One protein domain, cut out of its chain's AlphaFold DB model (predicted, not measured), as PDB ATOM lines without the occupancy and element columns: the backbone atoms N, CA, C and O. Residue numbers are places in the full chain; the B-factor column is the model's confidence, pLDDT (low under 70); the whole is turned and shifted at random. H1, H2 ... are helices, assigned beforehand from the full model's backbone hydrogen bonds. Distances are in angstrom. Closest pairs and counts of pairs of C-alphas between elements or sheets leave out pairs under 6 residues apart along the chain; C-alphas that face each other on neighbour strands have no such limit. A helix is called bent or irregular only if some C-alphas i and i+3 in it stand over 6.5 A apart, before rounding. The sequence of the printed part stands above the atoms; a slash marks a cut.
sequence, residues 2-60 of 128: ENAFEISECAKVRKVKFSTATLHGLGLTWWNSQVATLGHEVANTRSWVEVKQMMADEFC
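This is residues 2 to 60 of the 128 residues of the protein "Putative reverse transcriptase domain-containing protein" of Tanacetum cinerariifolium (UniProt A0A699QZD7). Short helices gather round H2, the one nearest the middle: H4 and H5 pack on it, H1 lies at one end and H3 toward the opposite end. The printed part has 59 residues with five named helices, H1 to H5 in order, and no named strand. It is all helix and compact, with a radius of gyration of the C-alphas of 11.3 A and spans of 31 by 24 by 18 A.

H1, residues 2 to 7, is close to but not clearly touching H2, residues 12 to 21; their closest C-alphas, Phe 5 and Lys 15, are 7.3 A apart. H2 is irregular, C-alphas 13 and 16 being 7.1 A apart, and has 4 of 6 O i to N i+4 pairs within hydrogen-bond range. H2 touches H4, residues 40 to 45, closest at C-alphas Val 16 and Asn 44, 6.2 A. H3, residues 25 to 38, only just touches H4, with 3 pairs of C-alphas within 8 A, only at the corner. H2 touches residues 48 to 51 alone of H5, residues 48 to 59, closest at C-alphas Val 16 and Trp 48, 5.4 A.

C-alpha 2 begins H1 at (-33.956, -2.418, -84.220); C-alpha 59 ends H5 at (-43.609, 7.515, -72.268). H3 measures 20.2 A.

The farthest C-alphas, Ile 7 and Thr 37, are 32.5 A apart. The printed part has no cut, and no printed residue is under 70 in pLDDT.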
ATOM      1  N   GLU A   2     -34.162  -0.955 -84.144       91.12
ATOM      2  CA  GLU A   2     -33.956  -2.418 -84.220       91.12
ATOM      3  C   GLU A   2     -33.420  -2.882 -85.579       91.12
ATOM      4  O   GLU A   2     -32.405  -3.566 -85.624       91.12
ATOM      5  N   ASN A   3     -34.000  -2.387 -86.676       93.50
ATOM      6  CA  ASN A   3     -33.504  -2.667 -88.026       93.50
ATOM      7  C   ASN A   3     -32.035  -2.241 -88.225       93.50
ATOM      8  O   ASN A   3     -31.247  -2.954 -88.830       93.50
ATOM      9  N   ALA A   4     -31.627  -1.099 -87.659       92.62
ATOM     10  CA  ALA A   4     -30.236  -0.653 -87.733       92.62
ATOM     11  C   ALA A   4     -29.299  -1.586 -86.950       92.62
ATOM     12  O   ALA A   4     -28.170  -1.810 -87.373       92.62
ATOM     13  N   PHE A   5     -29.755  -2.161 -85.833       95.06
ATOM     14  CA  PHE A   5     -28.984  -3.153 -85.084       95.06
ATOM     15  C   PHE A   5     -28.866  -4.492 -85.791       95.06
ATOM     16  O   PHE A   5     -27.832  -5.135 -85.656       95.06
ATOM     17  N   GLU A   6     -29.908  -4.906 -86.500       95.31
ATOM     18  CA  GLU A   6     -29.901  -6.128 -87.295       95.31
ATOM     19  C   GLU A   6     -28.944  -5.996 -88.481       95.31
ATOM     20  O   GLU A   6     -28.008  -6.781 -88.593       95.31
ATOM     21  N   ILE A   7     -29.086  -4.930 -89.274       95.88
ATOM     22  CA  ILE A   7     -28.239  -4.669 -90.449       95.88
ATOM     23  C   ILE A   7     -26.758  -4.509 -90.073       95.88
ATOM     24  O   ILE A   7     -25.884  -4.917 -90.828       95.88
ATOM     25  N   SER A   8     -26.460  -3.899 -88.922       94.50
ATOM     26  CA  SER A   8     -25.075  -3.673 -88.475       94.50
ATOM     27  C   SER A   8     -24.485  -4.814 -87.645       94.50
ATOM     28  O   SER A   8     -23.371  -4.668 -87.141       94.50
ATOM     29  N   GLU A   9     -25.234  -5.902 -87.426       95.50
ATOM     30  CA  GLU A   9     -24.851  -6.987 -86.512       95.50
ATOM     31  C   GLU A   9     -24.404  -6.455 -85.134       95.50
ATOM     32  O   GLU A   9     -23.411  -6.876 -84.528       95.50
ATOM     33  N   CYS A  10     -25.134  -5.457 -84.623       94.19
ATOM     34  CA  CYS A  10     -24.732  -4.730 -83.429       94.19
ATOM     35  C   CYS A  10     -24.733  -5.648 -82.200       94.19
ATOM     36  O   CYS A  10     -25.776  -6.132 -81.741       94.19
ATOM     37  N   ALA A  11     -23.544  -5.832 -81.622       94.62
ATOM     38  CA  ALA A  11     -23.364  -6.603 -80.402       94.62
ATOM     39  C   ALA A  11     -24.273  -6.080 -79.280       94.62
ATOM     40  O   ALA A  11     -24.343  -4.875 -79.030       94.62
ATOM     41  N   LYS A  12     -24.915  -7.001 -78.546       91.06
ATOM     42  CA  LYS A  12     -25.878  -6.680 -77.474       91.06
ATOM     43  C   LYS A  12     -25.344  -5.631 -76.489       91.06
ATOM     44  O   LYS A  12     -26.061  -4.695 -76.162       91.06
ATOM     45  N   VAL A  13     -24.070  -5.746 -76.104       90.50
ATOM     46  CA  VAL A  13     -23.383  -4.846 -75.155       90.50
ATOM     47  C   VAL A  13     -23.186  -3.415 -75.667       90.50
ATOM     48  O   VAL A  13     -22.929  -2.509 -74.882       90.50
ATOM     49  N   ARG A  14     -23.283  -3.187 -76.982       93.06
ATOM     50  CA  ARG A  14     -23.132  -1.859 -77.595       93.06
ATOM     51  C   ARG A  14     -24.467  -1.190 -77.911       93.06
ATOM     52  O   ARG A  14     -24.482   0.021 -78.116       93.06
ATOM     53  N   LYS A  15     -25.573  -1.944 -77.918       95.69
ATOM     54  CA  LYS A  15     -26.897  -1.431 -78.296       95.69
ATOM     55  C   LYS A  15     -27.305  -0.226 -77.454       95.69
ATOM     56  O   LYS A  15     -27.610   0.800 -78.036       95.69
ATOM     57  N   VAL A  16     -27.215  -0.311 -76.123       95.56
ATOM     58  CA  VAL A  16     -27.610   0.798 -75.232       95.56
ATOM     59  C   VAL A  16     -26.821   2.066 -75.536       95.56
ATOM     60  O   VAL A  16     -27.435   3.074 -75.862       95.56
ATOM     61  N   LYS A  17     -25.483   2.002 -75.544       94.12
ATOM     62  CA  LYS A  17     -24.629   3.168 -75.828       94.12
ATOM     63  C   LYS A  17     -24.945   3.809 -77.181       94.12
ATOM     64  O   LYS A  17     -25.051   5.030 -77.268       94.12
ATOM     65  N   PHE A  18     -25.120   2.998 -78.228       93.31
ATOM     66  CA  PHE A  18     -25.490   3.507 -79.549       93.31
ATOM     67  C   PHE A  18     -26.890   4.119 -79.559       93.31
ATOM     68  O   PHE A  18     -27.072   5.196 -80.117       93.31
ATOM     69  N   SER A  19     -27.870   3.477 -78.921       94.62
ATOM     70  CA  SER A  19     -29.224   4.016 -78.819       94.62
ATOM     71  C   SER A  19     -29.245   5.364 -78.131       94.62
ATOM     72  O   SER A  19     -29.809   6.325 -78.651       94.62
ATOM     73  N   THR A  20     -28.614   5.437 -76.966       93.94
ATOM     74  CA  THR A  20     -28.705   6.589 -76.080       93.94
ATOM     75  C   THR A  20     -27.954   7.785 -76.641       93.94
ATOM     76  O   THR A  20     -28.390   8.913 -76.449       93.94
ATOM     77  N   ALA A  21     -26.891   7.547 -77.418       92.88
ATOM     78  CA  ALA A  21     -26.183   8.589 -78.161       92.88
ATOM     79  C   ALA A  21     -27.039   9.259 -79.252       92.88
ATOM     80  O   ALA A  21     -26.737  10.374 -79.661       92.88
ATOM     81  N   THR A  22     -28.101   8.600 -79.725       93.38
ATOM     82  CA  THR A  22     -29.015   9.166 -80.733       93.38
ATOM     83  C   THR A  22     -30.275   9.786 -80.125       93.38
ATOM     84  O   THR A  22     -31.150  10.251 -80.860       93.38
ATOM     85  N   LEU A  23     -30.405   9.781 -78.795       93.00
ATOM     86  CA  LEU A  23     -31.534  10.414 -78.124       93.00
ATOM     87  C   LEU A  23     -31.428  11.934 -78.216       93.00
ATOM     88  O   LEU A  23     -30.359  12.518 -78.069       93.00
ATOM     89  N   HIS A  24     -32.578  12.569 -78.400       90.69
ATOM     90  CA  HIS A  24     -32.722  14.018 -78.439       90.69
ATOM     91  C   HIS A  24     -33.926  14.436 -77.585       90.69
ATOM     92  O   HIS A  24     -34.791  13.617 -77.259       90.69
ATOM     93  N   GLY A  25     -33.989  15.718 -77.213       90.12
ATOM     94  CA  GLY A  25     -35.121  16.285 -76.473       90.12
ATOM     95  C   GLY A  25     -35.423  15.542 -75.167       90.12
ATOM     96  O   GLY A  25     -34.516  15.241 -74.392       90.12
ATOM     97  N   LEU A  26     -36.703  15.224 -74.933       87.88
ATOM     98  CA  LEU A  26     -37.164  14.552 -73.709       87.88
ATOM     99  C   LEU A  26     -36.509  13.188 -73.488       87.88
ATOM    100  O   LEU A  26     -36.216  12.853 -72.347       87.88
ATOM    101  N   GLY A  27     -36.234  12.432 -74.556       91.31
ATOM    102  CA  GLY A  27     -35.553  11.143 -74.439       91.31
ATOM    103  C   GLY A  27     -34.139  11.295 -73.875       91.31
ATOM    104  O   GLY A  27     -33.729  10.513 -73.022       91.31
ATOM    105  N   LEU A  28     -33.419  12.343 -74.292       94.38
ATOM    106  CA  LEU A  28     -32.083  12.643 -73.773       94.38
ATOM    107  C   LEU A  28     -32.137  13.143 -72.325       94.38
ATOM    108  O   LEU A  28     -31.372  12.671 -71.488       94.38
ATOM    109  N   THR A  29     -33.057  14.062 -72.007       93.56
ATOM    110  CA  THR A  29     -33.253  14.543 -70.628       93.56
ATOM    111  C   THR A  29     -33.586  13.395 -69.678       93.56
ATOM    112  O   THR A  29     -32.989  13.289 -68.608       93.56
ATOM    113  N   TRP A  30     -34.497  12.511 -70.086       95.44
ATOM    114  CA  TRP A  30     -34.857  11.322 -69.328       95.44
ATOM    115  C   TRP A  30     -33.656  10.392 -69.134       95.44
ATOM    116  O   TRP A  30     -33.361  10.014 -68.002       95.44
ATOM    117  N   TRP A  31     -32.907  10.079 -70.199       96.56
ATOM    118  CA  TRP A  31     -31.742   9.199 -70.090       96.56
ATOM    119  C   TRP A  31     -30.660   9.771 -69.166       96.56
ATOM    120  O   TRP A  31     -30.097   9.042 -68.352       96.56
ATOM    121  N   ASN A  32     -30.418  11.082 -69.220       95.06
ATOM    122  CA  ASN A  32     -29.488  11.752 -68.311       95.06
ATOM    123  C   ASN A  32     -29.932  11.633 -66.846       95.06
ATOM    124  O   ASN A  32     -29.089  11.423 -65.975       95.06
ATOM    125  N   SER A  33     -31.239  11.704 -66.574       94.81
ATOM    126  CA  SER A  33     -31.791  11.437 -65.240       94.81
ATOM    127  C   SER A  33     -31.519   9.992 -64.802       94.81
ATOM    128  O   SER A  33     -30.996   9.769 -63.716       94.81
ATOM    129  N   GLN A  34     -31.754   9.008 -65.681       95.62
ATOM    130  CA  GLN A  34     -31.459   7.596 -65.390       95.62
ATOM    131  C   GLN A  34     -29.973   7.366 -65.087       95.62
ATOM    132  O   GLN A  34     -29.637   6.654 -64.143       95.62
ATOM    133  N   VAL A  35     -29.076   7.996 -65.851       95.88
ATOM    134  CA  VAL A  35     -27.626   7.945 -65.614       95.88
ATOM    135  C   VAL A  35     -27.255   8.590 -64.278       95.88
ATOM    136  O   VAL A  35     -26.410   8.046 -63.571       95.88
ATOM    137  N   ALA A  36     -27.881   9.710 -63.910       95.94
ATOM    138  CA  ALA A  36     -27.646  10.366 -62.625       95.94
ATOM    139  C   ALA A  36     -28.137   9.517 -61.439       95.94
ATOM    140  O   ALA A  36     -27.467   9.457 -60.412       95.94
ATOM    141  N   THR A  37     -29.276   8.835 -61.583       95.56
ATOM    142  CA  THR A  37     -29.863   7.992 -60.532       95.56
ATOM    143  C   THR A  37     -29.150   6.651 -60.375       95.56
ATOM    144  O   THR A  37     -28.901   6.215 -59.255       95.56
ATOM    145  N   LEU A  38     -28.840   5.970 -61.480       94.81
ATOM    146  CA  LEU A  38     -28.279   4.614 -61.464       94.81
ATOM    147  C   LEU A  38     -26.746   4.601 -61.487       94.81
ATOM    148  O   LEU A  38     -26.134   3.597 -61.131       94.81
ATOM    149  N   GLY A  39     -26.125   5.694 -61.929       95.56
ATOM    150  CA  GLY A  39     -24.708   5.758 -62.260       95.56
ATOM    151  C   GLY A  39     -24.427   5.336 -63.707       95.56
ATOM    152  O   GLY A  39     -25.084   4.461 -64.277       95.56
ATOM    153  N   HIS A  40     -23.408   5.954 -64.311       93.62
ATOM    154  CA  HIS A  40     -23.061   5.766 -65.723       93.62
ATOM    155  C   HIS A  40     -22.749   4.307 -66.096       93.62
ATOM    156  O   HIS A  40     -23.186   3.842 -67.149       93.62
ATOM    157  N   GLU A  41     -22.013   3.572 -65.259       93.25
ATOM    158  CA  GLU A  41     -21.691   2.165 -65.538       93.25
ATOM    159  C   GLU A  41     -22.930   1.269 -65.500       93.25
ATOM    160  O   GLU A  41     -23.176   0.506 -66.435       93.25
ATOM    161  N   VAL A  42     -23.747   1.393 -64.453       94.19
ATOM    162  CA  VAL A  42     -24.948   0.566 -64.274       94.19
ATOM    163  C   VAL A  42     -25.967   0.861 -65.373       94.19
ATOM    164  O   VAL A  42     -26.499  -0.061 -65.984       94.19
ATOM    165  N   ALA A  43     -26.193   2.137 -65.697       93.12
ATOM    166  CA  ALA A  43     -27.109   2.521 -66.768       93.12
ATOM    167  C   ALA A  43     -26.687   1.932 -68.129       93.12
ATOM    168  O   ALA A  43     -27.525   1.404 -68.857       93.12
ATOM    169  N   ASN A  44     -25.392   1.963 -68.459       92.44
ATOM    170  CA  ASN A  44     -24.886   1.462 -69.742       92.44
ATOM    171  C   ASN A  44     -24.714  -0.064 -69.816       92.44
ATOM    172  O   ASN A  44     -24.598  -0.591 -70.923       92.44
ATOM    173  N   THR A  45     -24.644  -0.764 -68.682       94.31
ATOM    174  CA  THR A  45     -24.544  -2.236 -68.639       94.31
ATOM    175  C   THR A  45     -25.902  -2.929 -68.724       94.31
ATOM    176  O   THR A  45     -25.943  -4.125 -69.023       94.31
ATOM    177  N   ARG A  46     -27.010  -2.196 -68.536       94.62
ATOM    178  CA  ARG A  46     -28.362  -2.713 -68.784       94.62
ATOM    179  C   ARG A  46     -28.498  -3.279 -70.192       94.62
ATOM    180  O   ARG A  46     -27.871  -2.825 -71.151       94.62
ATOM    181  N   SER A  47     -29.366  -4.269 -70.334       95.19
ATOM    182  CA  SER A  47     -29.729  -4.786 -71.643       95.19
ATOM    183  C   SER A  47     -30.602  -3.785 -72.401       95.19
ATOM    184  O   SER A  47     -31.375  -3.015 -71.830       95.19
ATOM    185  N   TRP A  48     -30.540  -3.840 -73.732       95.00
ATOM    186  CA  TRP A  48     -31.422  -3.030 -74.576       95.00
ATOM    187  C   TRP A  48     -32.914  -3.329 -74.345       95.00
ATOM    188  O   TRP A  48     -33.756  -2.452 -74.514       95.00
ATOM    189  N   VAL A  49     -33.253  -4.553 -73.929       95.06
ATOM    190  CA  VAL A  49     -34.635  -4.934 -73.601       95.06
ATOM    191  C   VAL A  49     -35.133  -4.165 -72.380       95.06
ATOM    192  O   VAL A  49     -36.217  -3.590 -72.436       95.06
ATOM    193  N   GLU A  50     -34.328  -4.086 -71.321       95.12
ATOM    194  CA  GLU A  50     -34.677  -3.321 -70.119       95.12
ATOM    195  C   GLU A  50     -34.814  -1.830 -70.422       95.12
ATOM    196  O   GLU A  50     -35.786  -1.215 -70.001       95.12
ATOM    197  N   VAL A  51     -33.894  -1.250 -71.200       94.25
ATOM    198  CA  VAL A  51     -33.971   0.176 -71.560       94.25
ATOM    199  C   VAL A  51     -35.247   0.486 -72.347       94.25
ATOM    200  O   VAL A  51     -35.896   1.493 -72.070       94.25
ATOM    201  N   LYS A  52     -35.660  -0.386 -73.279       93.31
ATOM    202  CA  LYS A  52     -36.949  -0.236 -73.976       93.31
ATOM    203  C   LYS A  52     -38.135  -0.296 -73.024       93.31
ATOM    204  O   LYS A  52     -39.067   0.480 -73.201       93.31
ATOM    205  N   GLN A  53     -38.102  -1.194 -72.040       93.50
ATOM    206  CA  GLN A  53     -39.167  -1.285 -71.047       93.50
ATOM    207  C   GLN A  53     -39.236  -0.011 -70.205       93.50
ATOM    208  O   GLN A  53     -40.300   0.579 -70.094       93.50
ATOM    209  N   MET A  54     -38.098   0.485 -69.719       92.62
ATOM    210  CA  MET A  54     -38.049   1.733 -68.953       92.62
ATOM    211  C   MET A  54     -38.564   2.930 -69.768       92.62
ATOM    212  O   MET A  54     -39.273   3.780 -69.239       92.62
ATOM    213  N   MET A  55     -38.236   3.001 -71.063       90.88
ATOM    214  CA  MET A  55     -38.801   4.020 -71.956       90.88
ATOM    215  C   MET A  55     -40.313   3.842 -72.144       90.88
ATOM    216  O   MET A  55     -41.042   4.829 -72.189       90.88
ATOM    217  N   ALA A  56     -40.798   2.606 -72.276       88.69
ATOM    218  CA  ALA A  56     -42.226   2.336 -72.395       88.69
ATOM    219  C   ALA A  56     -42.977   2.754 -71.124       88.69
ATOM    220  O   ALA A  56     -44.010   3.401 -71.236       88.69
ATOM    221  N   ASP A  57     -42.431   2.473 -69.944       88.44
ATOM    222  CA  ASP A  57     -43.049   2.841 -68.670       88.44
ATOM    223  C   ASP A  57     -43.120   4.368 -68.487       88.44
ATOM    224  O   ASP A  57     -44.124   4.885 -68.003       88.44
ATOM    225  N   GLU A  58     -42.093   5.100 -68.936       88.44
ATOM    226  CA  GLU A  58     -42.057   6.568 -68.884       88.44
ATOM    227  C   GLU A  58     -43.019   7.220 -69.894       88.44
ATOM    228  O   GLU A  58     -43.776   8.132 -69.561       88.44
ATOM    229  N   PHE A  59     -42.965   6.796 -71.160       85.31
ATOM    230  CA  PHE A  59     -43.609   7.515 -72.268       85.31
ATOM    231  C   PHE A  59     -44.938   6.891 -72.720       85.31
ATOM    232  O   PHE A  59     -45.733   7.534 -73.421       85.31
ATOM    233  N   CYS A  60     -45.206   5.650 -72.317       83.00
ATOM    234  CA  CYS A  60     -46.411   4.892 -72.643       83.00
ATOM    235  C   CYS A  60     -47.016   4.240 -71.380       83.00
ATOM    236  O   CYS A  60     -47.063   3.011 -71.281       83.00
TER     237      CYS A  60